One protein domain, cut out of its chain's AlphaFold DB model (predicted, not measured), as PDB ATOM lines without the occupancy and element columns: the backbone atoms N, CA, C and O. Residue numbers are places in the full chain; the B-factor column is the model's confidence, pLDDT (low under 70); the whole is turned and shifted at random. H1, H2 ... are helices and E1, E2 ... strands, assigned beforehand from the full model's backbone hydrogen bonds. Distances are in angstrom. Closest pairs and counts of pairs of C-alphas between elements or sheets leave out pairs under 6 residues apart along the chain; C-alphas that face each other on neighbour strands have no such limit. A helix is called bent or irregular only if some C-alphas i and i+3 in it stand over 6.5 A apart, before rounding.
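What this domain is: This is residues 41 to 141 of the 240 residues of the protein "Metal-dependent hydrolase" of Clostridiaceae bacterium (UniProt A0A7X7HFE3). Picture a strongly twisted sheet of four strands with one long helix, H2, crossing slantwise over one of its faces; residues 78 to 93 of H2 cover the sheet, and the earlier part of H2 runs on well beyond it. There H1 folds back beside H2 to make a helical hairpin away from the sheet, so that the whole is a rod with the sheet towards one end and the helical hairpin at the other. The printed part has 101 residues with two named helices and then four named strands, in the order H1 H2 E1 E2 E3 E4; the sheet has the order E1 - E2 - E3 - E4, all antiparallel. The class is mixed, helices and strands, and the whole is loose, with a radius of gyration of the C-alphas of 16.8 A and spans of 56 by 21 by 20 A.

How they stand to each other: Begin with the sheet, a meander in which each strand is the antiparallel neighbour of the one before: E1, residues 99 to 104; E2, residues 111 to 117; E3, residues 121 to 128; and E4, residues 134 to 141. E1 and E4 are the edge strands, and they are apart. Between E1 and E2, a hairpin at 158 degrees, look for N 103 and O 113 at 2.8 A and N 101 and O 115 at 3.0 A, within hydrogen-bond range. The hairpin of E2 and E3, at 162 degrees, has N 114 and O 125 at 2.8 A. The hairpin of E3 and E4, also at 162 degrees, has N 122 and O 140 at 2.8 A and N 135 and O 126 at 3.0 A; E4 bends by 57 degrees at residue 137. From the sheet go to H2, residues 61 to 93, which is on one face of it in two layers, a helix layer and a strand layer, at a height over the sheet of 10.1 A. H2 lies over E2 and only just not over E1, with 8 of its C-alphas falling on E2 and 2 on E1. On the local plane its line and that of E2 stand at 37 degrees, slantwise to the strands. The closest C-alphas of H2 and E2 are those of Ala 85 and Trp 112, 7.2 A apart; for H2 and E3 they are those of Ala 85 and Lys 127, at 6.9 A. Farther out is H1, residues 47 to 58, which is not on the sheet and touches residues 63 to 75 of H2 alone. The closest C-alphas of H1 and H2 are those of Ser 52 and Cys 67, 4.8 A apart, and the two run opposite ways at a shallow tilt of 22 degrees. Every O i to N i+4 pair is within hydrogen-bond range in H1; in H2 it is 27 of 29.

Where its parts are: Find C-alpha 99 at (379.624, 254.172, 259.723), where E1 begins; from there it runs 16.8 A to C-alpha 104. E2 measures 19.6 A, E3 23.0 A and E4 20.0 A, and E4 ends at C-alpha 141, (387.513, 254.724, 246.607). H2 starts at C-alpha 61, (344.159, 223.184, 262.077), and runs 48.4 A to C-alpha 93; it is neither bent nor irregular, but only just: C-alphas 72 and 75 are 6.3 A apart. H1 runs 15.7 A from C-alpha 47 to C-alpha 58.

The domain as a whole: The two C-alphas farthest apart are those of Gly 61 and Asn 120, at 57.4 A. The printed part runs from 41 to 141 and has no cut. No link is long: E1 to E2 is short, with 6 residues, and the others are tight. The mean pLDDT of the printed part is 92.0, and no printed residue is under 70.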
ATOM      1  N   LEU A  41     366.735 243.703 258.856       87.81
ATOM      2  CA  LEU A  41     366.527 242.348 259.346       87.81
ATOM      3  C   LEU A  41     366.341 241.345 258.208       87.81
ATOM      4  O   LEU A  41     366.861 240.231 258.278       87.81
ATOM      5  N   MET A  42     365.595 241.725 257.173       89.50
ATOM      6  CA  MET A  42     365.220 240.869 256.045       89.50
ATOM      7  C   MET A  42     365.070 241.674 254.751       89.50
ATOM      8  O   MET A  42     365.043 242.905 254.773       89.50
ATOM      9  N   ASN A  43     365.025 240.985 253.615       88.12
ATOM     10  CA  ASN A  43     364.781 241.644 252.333       88.12
ATOM     11  C   ASN A  43     363.314 242.114 252.254       88.12
ATOM     12  O   ASN A  43     362.473 241.548 252.952       88.12
ATOM     13  N   PRO A  44     362.979 243.102 251.400       83.38
ATOM     14  CA  PRO A  44     361.598 243.576 251.242       83.38
ATOM     15  C   PRO A  44     360.607 242.463 250.880       83.38
ATOM     16  O   PRO A  44     359.474 242.466 251.346       83.38
ATOM     17  N   VAL A  45     361.058 241.485 250.090       83.50
ATOM     18  CA  VAL A  45     360.319 240.253 249.810       83.50
ATOM     19  C   VAL A  45     361.108 239.090 250.395       83.50
ATOM     20  O   VAL A  45     362.122 238.669 249.836       83.50
ATOM     21  N   ASP A  46     360.659 238.595 251.546       88.69
ATOM     22  CA  ASP A  46     361.244 237.445 252.226       88.69
ATOM     23  C   ASP A  46     360.298 236.240 252.099       88.69
ATOM     24  O   ASP A  46     359.232 236.240 252.720       88.69
ATOM     25  N   PRO A  47     360.653 235.208 251.310       90.38
ATOM     26  CA  PRO A  47     359.758 234.086 251.046       90.38
ATOM     27  C   PRO A  47     359.281 233.367 252.307       90.38
ATOM     28  O   PRO A  47     358.139 232.927 252.347       90.38
ATOM     29  N   ILE A  48     360.115 233.261 253.347       92.38
ATOM     30  CA  ILE A  48     359.742 232.561 254.583       92.38
ATOM     31  C   ILE A  48     358.716 233.390 255.345       92.38
ATOM     32  O   ILE A  48     357.681 232.864 255.756       92.38
ATOM     33  N   PHE A  49     358.975 234.690 255.493       92.00
ATOM     34  CA  PHE A  49     358.037 235.590 256.150       92.00
ATOM     35  C   PHE A  49     356.702 235.649 255.393       92.00
ATOM     36  O   PHE A  49     355.648 235.416 255.986       92.00
ATOM     37  N   THR A  50     356.734 235.848 254.074       92.38
ATOM     38  CA  THR A  50     355.528 235.931 253.238       92.38
ATOM     39  C   THR A  50     354.739 234.620 253.219       92.38
ATOM     40  O   THR A  50     353.519 234.655 253.376       92.38
ATOM     41  N   LEU A  51     355.395 233.461 253.090       94.44
ATOM     42  CA  LEU A  51     354.714 232.160 253.120       94.44
ATOM     43  C   LEU A  51     354.144 231.842 254.501       94.44
ATOM     44  O   LEU A  51     353.049 231.292 254.586       94.44
ATOM     45  N   SER A  52     354.842 232.204 255.581       94.31
ATOM     46  CA  SER A  52     354.316 232.014 256.937       94.31
ATOM     47  C   SER A  52     353.050 232.842 257.168       94.31
ATOM     48  O   SER A  52     352.060 232.310 257.666       94.31
ATOM     49  N   LEU A  53     353.027 234.098 256.702       93.69
ATOM     50  CA  LEU A  53     351.845 234.958 256.764       93.69
ATOM     51  C   LEU A  53     350.701 234.422 255.892       93.69
ATOM     52  O   LEU A  53     349.567 234.340 256.359       93.69
ATOM     53  N   ALA A  54     350.988 234.005 254.655       95.25
ATOM     54  CA  ALA A  54     349.991 233.394 253.778       95.25
ATOM     55  C   ALA A  54     349.408 232.117 254.404       95.25
ATOM     56  O   ALA A  54     348.195 231.928 254.423       95.25
ATOM     57  N   GLY A  55     350.255 231.274 254.995       95.69
ATOM     58  CA  GLY A  55     349.832 230.077 255.707       95.69
ATOM     59  C   GLY A  55     348.910 230.384 256.889       95.69
ATOM     60  O   GLY A  55     347.901 229.704 257.063       95.69
ATOM     61  N   CYS A  56     349.175 231.451 257.651       94.50
ATOM     62  CA  CYS A  56     348.284 231.896 258.729       94.50
ATOM     63  C   CYS A  56     346.865 232.232 258.237       94.50
ATOM     64  O   CYS A  56     345.904 232.012 258.974       94.50
ATOM     65  N   VAL A  57     346.741 232.758 257.014       94.94
ATOM     66  CA  VAL A  57     345.469 233.203 256.426       94.94
ATOM     67  C   VAL A  57     344.737 232.065 255.711       94.94
ATOM     68  O   VAL A  57     343.531 231.910 255.887       94.94
ATOM     69  N   PHE A  58     345.449 231.270 254.912       96.50
ATOM     70  CA  PHE A  58     344.844 230.309 253.982       96.50
ATOM     71  C   PHE A  58     344.780 228.868 254.498       96.50
ATOM     72  O   PHE A  58     344.176 228.019 253.847       96.50
ATOM     73  N   THR A  59     345.389 228.562 255.646       95.88
ATOM     74  CA  THR A  59     345.377 227.204 256.218       95.88
ATOM     75  C   THR A  59     344.595 227.142 257.527       95.88
ATOM     76  O   THR A  59     344.257 228.158 258.137       95.88
ATOM     77  N   SER A  60     344.284 225.929 257.980       95.44
ATOM     78  CA  SER A  60     343.548 225.672 259.220       95.44
ATOM     79  C   SER A  60     344.192 224.531 260.017       95.44
ATOM     80  O   SER A  60     345.193 223.943 259.599       95.44
ATOM     81  N   GLY A  61     343.664 224.258 261.214       95.44
ATOM     82  CA  GLY A  61     344.159 223.184 262.077       95.44
ATOM     83  C   GLY A  61     345.612 223.381 262.519       95.44
ATOM     84  O   GLY A  61     346.034 224.496 262.840       95.44
ATOM     85  N   ASP A  62     346.373 222.290 262.552       96.00
ATOM     86  CA  ASP A  62     347.758 222.295 263.030       96.00
ATOM     87  C   ASP A  62     348.725 222.994 262.069       96.00
ATOM     88  O   ASP A  62     349.677 223.627 262.523       96.00
ATOM     89  N   ILE A  63     348.436 222.993 260.762       95.12
ATOM     90  CA  ILE A  63     349.242 223.715 259.764       95.12
ATOM     91  C   ILE A  63     349.239 225.215 260.078       95.12
ATOM     92  O   ILE A  63     350.302 225.831 260.157       95.12
ATOM     93  N   ARG A  64     348.065 225.789 260.380       96.62
ATOM     94  CA  ARG A  64     347.961 227.200 260.775       96.62
ATOM     95  C   ARG A  64     348.775 227.500 262.031       96.62
ATOM     96  O   ARG A  64     349.412 228.546 262.100       96.62
ATOM     97  N   LYS A  65     348.784 226.594 263.019       95.94
ATOM     98  CA  LYS A  65     349.599 226.754 264.238       95.94
ATOM     99  C   LYS A  65     351.084 226.811 263.899       95.94
ATOM    100  O   LYS A  65     351.764 227.723 264.359       95.94
ATOM    101  N   VAL A  66     351.570 225.899 263.057       96.38
ATOM    102  CA  VAL A  66     352.965 225.905 262.586       96.38
ATOM    103  C   VAL A  66     353.292 227.212 261.862       96.38
ATOM    104  O   VAL A  66     354.307 227.834 262.169       96.38
ATOM    105  N   CYS A  67     352.422 227.680 260.963       96.81
ATOM    106  CA  CYS A  67     352.606 228.958 260.273       96.81
ATOM    107  C   CYS A  67     352.668 230.145 261.243       96.81
ATOM    108  O   CYS A  67     353.544 230.992 261.093       96.81
ATOM    109  N   MET A  68     351.819 230.174 262.278       95.75
ATOM    110  CA  MET A  68     351.862 231.211 263.319       95.75
ATOM    111  C   MET A  68     353.177 231.177 264.103       95.75
ATOM    112  O   MET A  68     353.788 232.225 264.319       95.75
ATOM    113  N   TYR A  69     353.654 229.987 264.488       96.19
ATOM    114  CA  TYR A  69     354.958 229.852 265.140       96.19
ATOM    115  C   TYR A  69     356.089 230.339 264.234       96.19
ATOM    116  O   TYR A  69     356.939 231.097 264.690       96.19
ATOM    117  N   LEU A  70     356.087 229.968 262.950       95.88
ATOM    118  CA  LEU A  70     357.091 230.424 261.986       95.88
ATOM    119  C   LEU A  70     357.057 231.942 261.795       95.88
ATOM    120  O   LEU A  70     358.112 232.573 261.823       95.88
ATOM    121  N   PHE A  71     355.868 232.531 261.672       94.56
ATOM    122  CA  PHE A  71     355.679 233.972 261.497       94.56
ATOM    123  C   PHE A  71     356.284 234.787 262.647       94.56
ATOM    124  O   PHE A  71     356.870 235.844 262.418       94.56
ATOM    125  N   ILE A  72     356.204 234.276 263.879       93.94
ATOM    126  CA  ILE A  72     356.755 234.934 265.073       93.94
ATOM    127  C   ILE A  72     358.242 234.601 265.262       93.94
ATOM    128  O   ILE A  72     359.062 235.492 265.488       93.94
ATOM    129  N   LEU A  73     358.615 233.322 265.179       95.44
ATOM    130  CA  LEU A  73     359.973 232.864 265.486       95.44
ATOM    131  C   LEU A  73     360.992 233.290 264.428       95.44
ATOM    132  O   LEU A  73     362.162 233.505 264.759       95.44
ATOM    133  N   TYR A  74     360.579 233.428 263.166       94.19
ATOM    134  CA  TYR A  74     361.492 233.769 262.080       94.19
ATOM    135  C   TYR A  74     362.123 235.167 262.244       94.19
ATOM    136  O   TYR A  74     363.358 235.238 262.307       94.19
ATOM    137  N   PRO A  75     361.359 236.271 262.407       92.81
ATOM    138  CA  PRO A  75     361.936 237.592 262.669       92.81
ATOM    139  C   PRO A  75     362.807 237.626 263.931       92.81
ATOM    140  O   PRO A  75     363.895 238.202 263.908       92.81
ATOM    141  N   VAL A  76     362.382 236.962 265.014       94.38
ATOM    142  CA  VAL A  76     363.161 236.877 266.265       94.38
ATOM    143  C   VAL A  76     364.517 236.215 266.019       94.38
ATOM    144  O   VAL A  76     365.559 236.754 266.396       94.38
ATOM    145  N   THR A  77     364.532 235.085 265.312       93.94
ATOM    146  CA  THR A  77     365.770 234.384 264.949       93.94
ATOM    147  C   THR A  77     366.668 235.265 264.087       93.94
ATOM    148  O   THR A  77     367.860 235.412 264.369       93.94
ATOM    149  N   ARG A  78     366.106 235.924 263.065       93.62
ATOM    150  CA  ARG A  78     366.843 236.878 262.222       93.62
ATOM    151  C   ARG A  78     367.443 238.013 263.051       93.62
ATOM    152  O   ARG A  78     368.556 238.449 262.754       93.62
ATOM    153  N   PHE A  79     366.756 238.459 264.102       93.88
ATOM    154  CA  PHE A  79     367.194 239.588 264.924       93.88
ATOM    155  C   PHE A  79     368.410 239.209 265.753       93.88
ATOM    156  O   PHE A  79     369.410 239.931 265.748       93.88
ATOM    157  N   ILE A  80     368.365 238.031 266.374       94.19
ATOM    158  CA  ILE A  80     369.490 237.458 267.115       94.19
ATOM    159  C   ILE A  80     370.705 237.299 266.193       94.19
ATOM    160  O   ILE A  80     371.811 237.721 266.541       94.19
ATOM    161  N   LEU A  81     370.510 236.747 264.991       93.06
ATOM    162  CA  LEU A  81     371.599 236.541 264.036       93.06
ATOM    163  C   LEU A  81     372.219 237.865 263.568       93.06
ATOM    164  O   LEU A  81     373.444 238.014 263.586       93.06
ATOM    165  N   ARG A  82     371.389 238.854 263.223       93.06
ATOM    166  CA  ARG A  82     371.829 240.206 262.851       93.06
ATOM    167  C   ARG A  82     372.596 240.876 263.991       93.06
ATOM    168  O   ARG A  82     373.639 241.485 263.755       93.06
ATOM    169  N   PHE A  83     372.116 240.757 265.228       93.25
ATOM    170  CA  PHE A  83     372.794 241.310 266.400       93.25
ATOM    171  C   PHE A  83     374.179 240.684 266.598       93.25
ATOM    172  O   PHE A  83     375.171 241.398 266.770       93.25
ATOM    173  N   ALA A  84     374.277 239.359 266.493       93.12
ATOM    174  CA  ALA A  84     375.544 238.646 266.579       93.12
ATOM    175  C   ALA A  84     376.514 239.033 265.443       93.12
ATOM    176  O   ALA A  84     377.692 239.290 265.715       93.12
ATOM    177  N   ALA A  85     376.034 239.155 264.201       93.12
ATOM    178  CA  ALA A  85     376.833 239.638 263.071       93.12
ATOM    179  C   ALA A  85     377.343 241.069 263.306       93.12
ATOM    180  O   ALA A  85     378.534 241.339 263.147       93.12
ATOM    181  N   SER A  86     376.467 241.967 263.766       93.12
ATOM    182  CA  SER A  86     376.804 243.358 264.098       93.12
ATOM    183  C   SER A  86     377.886 243.432 265.171       93.12
ATOM    184  O   SER A  86     378.874 244.144 264.997       93.12
ATOM    185  N   LYS A  87     377.769 242.638 266.244       93.19
ATOM    186  CA  LYS A  87     378.778 242.573 267.311       93.19
ATOM    187  C   LYS A  87     380.143 242.123 266.782       93.19
ATOM    188  O   LYS A  87     381.158 242.715 267.140       93.19
ATOM    189  N   GLN A  88     380.179 241.107 265.918       92.38
ATOM    190  CA  GLN A  88     381.427 240.603 265.333       92.38
ATOM    191  C   GLN A  88     382.078 241.628 264.396       92.38
ATOM    192  O   GLN A  88     383.273 241.885 264.515       92.38
ATOM    193  N   ILE A  89     381.299 242.256 263.513       93.81
ATOM    194  CA  ILE A  89     381.804 243.267 262.571       93.81
ATOM    195  C   ILE A  89     382.296 244.506 263.326       93.81
ATOM    196  O   ILE A  89     383.388 244.995 263.049       93.81
ATOM    197  N   ARG A  90     381.550 244.977 264.334       93.75
ATOM    198  CA  ARG A  90     381.956 246.118 265.175       93.75
ATOM    199  C   ARG A  90     383.228 245.839 265.968       93.75
ATOM    200  O   ARG A  90     384.035 246.747 266.117       93.75
ATOM    201  N   LYS A  91     383.446 244.604 266.428       92.62
ATOM    202  CA  LYS A  91     384.692 244.228 267.113       92.62
ATOM    203  C   LYS A  91     385.923 244.386 266.212       92.62
ATOM    204  O   LYS A  91     386.982 244.739 266.708       92.62
ATOM    205  N   VAL A  92     385.784 244.122 264.911       91.94
ATOM    206  CA  VAL A  92     386.900 244.175 263.948       91.94
ATOM    207  C   VAL A  92     387.066 245.569 263.337       91.94
ATOM    208  O   VAL A  92     388.182 246.057 263.206       91.94
ATOM    209  N   PHE A  93     385.965 246.227 262.969       93.56
ATOM    210  CA  PHE A  93     385.987 247.453 262.160       93.56
ATOM    211  C   PHE A  93     385.453 248.698 262.873       93.56
ATOM    212  O   PHE A  93     385.490 249.783 262.295       93.56
ATOM    213  N   GLY A  94     384.972 248.572 264.113       89.56
ATOM    214  CA  GLY A  94     384.292 249.652 264.836       89.56
ATOM    215  C   GLY A  94     385.152 250.887 265.093       89.56
ATOM    216  O   GLY A  94     384.613 251.984 265.105       89.56
ATOM    217  N   GLN A  95     386.468 250.729 265.249       89.12
ATOM    218  CA  GLN A  95     387.389 251.856 265.462       89.12
ATOM    219  C   GLN A  95     387.868 252.510 264.160       89.12
ATOM    220  O   GLN A  95     388.331 253.642 264.178       89.12
ATOM    221  N   THR A  96     387.782 251.804 263.028       89.44
ATOM    222  CA  THR A  96     388.352 252.264 261.746       89.44
ATOM    223  C   THR A  96     387.304 252.735 260.743       89.44
ATOM    224  O   THR A  96     387.666 253.164 259.649       89.44
ATOM    225  N   SER A  97     386.018 252.615 261.075       91.38
ATOM    226  CA  SER A  97     384.902 252.931 260.177       91.38
ATOM    227  C   SER A  97     384.037 254.018 260.800       91.38
ATOM    228  O   SER A  97     383.608 253.873 261.942       91.38
ATOM    229  N   LYS A  98     383.733 255.071 260.037       92.06
ATOM    230  CA  LYS A  98     382.818 256.152 260.442       92.06
ATOM    231  C   LYS A  98     381.396 255.636 260.627       92.06
ATOM    232  O   LYS A  98     380.706 255.997 261.577       92.06
ATOM    233  N   LYS A  99     380.960 254.766 259.718       92.25
ATOM    234  CA  LYS A  99     379.624 254.172 259.723       92.25
ATOM    235  C   LYS A  99     379.701 252.713 259.305       92.25
ATOM    236  O   LYS A  99     380.489 252.337 258.440       92.25
ATOM    237  N   ILE A 100     378.874 251.891 259.944       93.62
ATOM    238  CA  ILE A 100     378.730 250.471 259.635       93.62
ATOM    239  C   ILE A 100     377.254 250.216 259.372       93.62
ATOM    240  O   ILE A 100     376.441 250.281 260.298       93.62
ATOM    241  N   SER A 101     376.929 249.903 258.125       93.25
ATOM    242  CA  SER A 101     375.601 249.446 257.724       93.25
ATOM    243  C   SER A 101     375.630 247.934 257.539       93.25
ATOM    244  O   SER A 101     376.523 247.415 256.873       93.25
ATOM    245  N   LEU A 102     374.675 247.222 258.136       93.25
ATOM    246  CA  LEU A 102     374.477 245.790 257.911       93.25
ATOM    247  C   LEU A 102     373.250 245.598 257.041       93.25
ATOM    248  O   LEU A 102     372.266 246.299 257.214       93.25
ATOM    249  N   LEU A 103     373.303 244.625 256.146       92.00
ATOM    250  CA  LEU A 103     372.250 244.346 255.190       92.00
ATOM    251  C   LEU A 103     371.991 242.838 255.150       92.00
ATOM    252  O   LEU A 103     372.939 242.043 255.200       92.00
ATOM    253  N   PRO A 104     370.727 242.410 255.066       90.62
ATOM    254  CA  PRO A 104     370.406 241.013 254.829       90.62
ATOM    255  C   PRO A 104     370.942 240.598 253.452       90.62
ATOM    256  O   PRO A 104     370.827 241.341 252.482       90.62
ATOM    257  N   SER A 105     371.554 239.417 253.346       87.81
ATOM    258  CA  SER A 105     371.959 238.911 252.031       87.81
ATOM    259  C   SER A 105     370.728 238.522 251.206       87.81
ATOM    260  O   SER A 105     369.793 237.904 251.720       87.81
ATOM    261  N   MET A 106     370.749 238.818 249.904       81.75
ATOM    262  CA  MET A 106     369.708 238.365 248.971       81.75
ATOM    263  C   MET A 106     369.776 236.862 248.681       81.75
ATOM    264  O   MET A 106     368.790 236.268 248.263       81.75
ATOM    265  N   THR A 107     370.932 236.234 248.909       79.94
ATOM    266  CA  THR A 107     371.197 234.851 248.486       79.94
ATOM    267  C   THR A 107     371.294 233.869 249.653       79.94
ATOM    268  O   THR A 107     371.535 232.683 249.431       79.94
ATOM    269  N   GLY A 108     371.176 234.297 250.916       83.00
ATOM    270  CA  GLY A 108     371.241 233.355 252.038       83.00
ATOM    271  C   GLY A 108     370.800 233.887 253.400       83.00
ATOM    272  O   GLY A 108     371.203 234.963 253.832       83.00
ATOM    273  N   LEU A 109     370.064 233.049 254.132       85.06
ATOM    274  CA  LEU A 109     369.452 233.348 255.438       85.06
ATOM    275  C   LEU A 109     370.449 233.499 256.596       85.06
ATOM    276  O   LEU A 109     370.109 234.039 257.645       85.06
ATOM    277  N   PHE A 110     371.678 233.021 256.429       89.50
ATOM    278  CA  PHE A 110     372.728 233.093 257.453       89.50
ATOM    279  C   PHE A 110     373.889 233.994 257.030       89.50
ATOM    280  O   PHE A 110     374.988 233.905 257.583       89.50
ATOM    281  N   ARG A 111     373.658 234.835 256.018       90.19
ATOM    282  CA  ARG A 111     374.633 235.775 255.478       90.19
ATOM    283  C   ARG A 111     374.131 237.199 255.658       90.19
ATOM    284  O   ARG A 111     372.986 237.512 255.334       90.19
ATOM    285  N   TRP A 112     375.019 238.051 256.149       92.56
ATOM    286  CA  TRP A 112     374.823 239.493 256.205       92.56
ATOM    287  C   TRP A 112     375.889 240.166 255.368       92.56
ATOM    288  O   TRP A 112     377.079 239.911 255.558       92.56
ATOM    289  N   HIS A 113     375.463 241.017 254.448       93.38
ATOM    290  CA  HIS A 113     376.362 241.962 253.812       93.38
ATOM    291  C   HIS A 113     376.579 243.133 254.763       93.38
ATOM    292  O   HIS A 113     375.762 243.413 255.643       93.38
ATOM    293  N   PHE A 114     377.702 243.810 254.622       94.38
ATOM    294  CA  PHE A 114     377.952 245.037 255.347       94.38
ATOM    295  C   PHE A 114     378.682 246.028 254.459       94.38
ATOM    296  O   PHE A 114     379.458 245.653 253.580       94.38
ATOM    297  N   VAL A 115     378.427 247.298 254.735       95.31
ATOM    298  CA  VAL A 115     379.106 248.426 254.118       95.31
ATOM    299  C   VAL A 115     379.782 249.210 255.231       95.31
ATOM    300  O   VAL A 115     379.124 249.679 256.164       95.31
ATOM    301  N   LEU A 116     381.103 249.313 255.146       95.38
ATOM    302  CA  LEU A 116     381.913 250.162 256.008       95.38
ATOM    303  C   LEU A 116     382.189 251.457 255.267       95.38
ATOM    304  O   LEU A 116     382.773 251.441 254.184       95.38
ATOM    305  N   GLU A 117     381.819 252.567 255.876       94.75
ATOM    306  CA  GLU A 117     382.169 253.885 255.380       94.75
ATOM    307  C   GLU A 117     383.431 254.375 256.088       94.75
ATOM    308  O   GLU A 117     383.479 254.446 257.321       94.75
ATOM    309  N   LYS A 118     384.455 254.714 255.308       93.56
ATOM    310  CA  LYS A 118     385.673 255.388 255.765       93.56
ATOM    311  C   LYS A 118     385.811 256.735 255.063       93.56
ATOM    312  O   LYS A 118     385.023 257.081 254.182       93.56
ATOM    313  N   ASP A 119     386.839 257.473 255.448       90.69
ATOM    314  CA  ASP A 119     387.131 258.813 254.935       90.69
ATOM    315  C   ASP A 119     387.375 258.783 253.429       90.69
ATOM    316  O   ASP A 119     386.715 259.501 252.692       90.69
ATOM    317  N   ASN A 120     388.212 257.848 252.971       91.62
ATOM    318  CA  ASN A 120     388.656 257.810 251.574       91.62
ATOM    319  C   ASN A 120     388.034 256.662 250.764       91.62
ATOM    320  O   ASN A 120     388.285 256.540 249.568       91.62
ATOM    321  N   CYS A 121     387.284 255.752 251.393       93.81
ATOM    322  CA  CYS A 121     386.709 254.600 250.692       93.81
ATOM    323  C   CYS A 121     385.490 254.010 251.406       93.81
ATOM    324  O   CYS A 121     385.345 254.118 252.622       93.81
ATOM    325  N   ASN A 122     384.660 253.313 250.637       95.62
ATOM    326  CA  ASN A 122     383.628 252.411 251.119       95.62
ATOM    327  C   ASN A 122     384.102 250.968 250.925       95.62
ATOM    328  O   ASN A 122     384.673 250.623 249.892       95.62
ATOM    329  N   ILE A 123     383.883 250.112 251.918       95.06
ATOM    330  CA  ILE A 123     384.246 248.694 251.849       95.06
ATOM    331  C   ILE A 123     382.971 247.873 251.956       95.06
ATOM    332  O   ILE A 123     382.268 247.947 252.962       95.06
ATOM    333  N   VAL A 124     382.707 247.064 250.937       95.19
ATOM    334  CA  VAL A 124     381.601 246.110 250.906       95.19
ATOM    335  C   VAL A 124     382.145 244.733 251.253       95.19
ATOM    336  O   VAL A 124     383.170 244.294 250.724       95.19
ATOM    337  N   GLY A 125     381.473 244.036 252.159       94.06
ATOM    338  CA  GLY A 125     381.850 242.690 252.561       94.06
ATOM    339  C   GLY A 125     380.659 241.846 252.979       94.06
ATOM    340  O   GLY A 125     379.525 242.315 253.039       94.06
ATOM    341  N   GLU A 126     380.928 240.585 253.290       93.25
ATOM    342  CA  GLU A 126     379.939 239.649 253.810       93.25
ATOM    343  C   GLU A 126     380.447 238.911 255.052       93.25
ATOM    344  O   GLU A 126     381.627 238.567 255.193       93.25
ATOM    345  N   LYS A 127     379.514 238.626 255.959       92.12
ATOM    346  CA  LYS A 127     379.707 237.737 257.096       92.12
ATOM    347  C   LYS A 127     378.692 236.605 257.040       92.12
ATOM    348  O   LYS A 127     377.488 236.813 257.165       92.12
ATOM    349  N   THR A 128     379.205 235.386 256.908       91.94
ATOM    350  CA  THR A 128     378.419 234.161 257.099       91.94
ATOM    351  C   THR A 128     378.479 233.752 258.566       91.94
ATOM    352  O   THR A 128     379.566 233.696 259.139       91.94
ATOM    353  N   MET A 129     377.342 233.446 259.189       85.81
ATOM    354  CA  MET A 129     377.274 233.146 260.627       85.81
ATOM    355  C   MET A 129     378.119 231.936 261.031       85.81
ATOM    356  O   MET A 129     378.837 232.003 262.025       85.81
ATOM    357  N   PHE A 130     378.123 230.882 260.212       81.75
ATOM    358  CA  PHE A 130     378.867 229.647 260.482       81.75
ATOM    359  C   PHE A 130     380.367 229.725 260.160       81.75
ATOM    360  O   PHE A 130     381.127 228.846 260.552       81.75
ATOM    361  N   ARG A 131     380.824 230.767 259.452       82.69
ATOM    362  CA  ARG A 131     382.249 230.963 259.148       82.69
ATOM    363  C   ARG A 131     382.841 231.993 260.095       82.69
ATOM    364  O   ARG A 131     382.243 233.044 260.312       82.69
ATOM    365  N   ARG A 132     384.034 231.730 260.632       73.94
ATOM    366  CA  ARG A 132     384.740 232.699 261.489       73.94
ATOM    367  C   ARG A 132     385.196 233.932 260.709       73.94
ATOM    368  O   ARG A 132     385.091 235.041 261.220       73.94
ATOM    369  N   ASN A 133     385.637 233.740 259.469       83.50
ATOM    370  CA  ASN A 133     386.257 234.803 258.691       83.50
ATOM    371  C   ASN A 133     385.216 235.755 258.094       83.50
ATOM    372  O   ASN A 133     384.158 235.336 257.615       83.50
ATOM    373  N   ILE A 134     385.549 237.042 258.122       89.94
ATOM    374  CA  ILE A 134     384.848 238.088 257.383       89.94
ATOM    375  C   ILE A 134     385.454 238.140 255.982       89.94
ATOM    376  O   ILE A 134     386.677 238.148 255.844       89.94
ATOM    377  N   ARG A 135     384.614 238.172 254.948       91.81
ATOM    378  CA  ARG A 135     385.073 238.289 253.563       91.81
ATOM    379  C   ARG A 135     384.869 239.719 253.090       91.81
ATOM    380  O   ARG A 135     383.752 240.228 253.132       91.81
ATOM    381  N   ILE A 136     385.939 240.349 252.621       92.81
ATOM    382  CA  ILE A 136     385.842 241.611 251.892       92.81
ATOM    383  C   ILE A 136     385.542 241.283 250.436       92.81
ATOM    384  O   ILE A 136     386.196 240.426 249.845       92.81
ATOM    385  N   ILE A 137     384.511 241.921 249.901       91.75
ATOM    386  CA  ILE A 137     384.033 241.711 248.539       91.75
ATOM    387  C   ILE A 137     384.658 242.763 247.628       91.75
ATOM    388  O   ILE A 137     385.294 242.417 246.638       91.75
ATOM    389  N   GLN A 138     384.509 244.040 247.986       92.06
ATOM    390  CA  GLN A 138     384.958 245.147 247.153       92.06
ATOM    391  C   GLN A 138     385.364 246.347 248.003       92.06
ATOM    392  O   GLN A 138     384.793 246.608 249.064       92.06
ATOM    393  N   LYS A 139     386.356 247.090 247.518       94.19
ATOM    394  CA  LYS A 139     386.773 248.378 248.066       94.19
ATOM    395  C   LYS A 139     386.564 249.436 246.989       94.19
ATOM    396  O   LYS A 139     387.086 249.296 245.890       94.19
ATOM    397  N   LEU A 140     385.802 250.466 247.324       93.81
ATOM    398  CA  LEU A 140     385.375 251.533 246.429       93.81
ATOM    399  C   LEU A 140     385.957 252.857 246.936       93.81
ATOM    400  O   LEU A 140     385.629 253.289 248.041       93.81
ATOM    401  N   ASN A 141     386.865 253.478 246.185       94.12
ATOM    402  CA  ASN A 141     387.513 254.724 246.607       94.12
ATOM    403  C   ASN A 141     386.573 255.909 246.381       94.12
ATOM    404  O   ASN A 141     385.970 256.016 245.320       94.12
TER     405      ASN A 141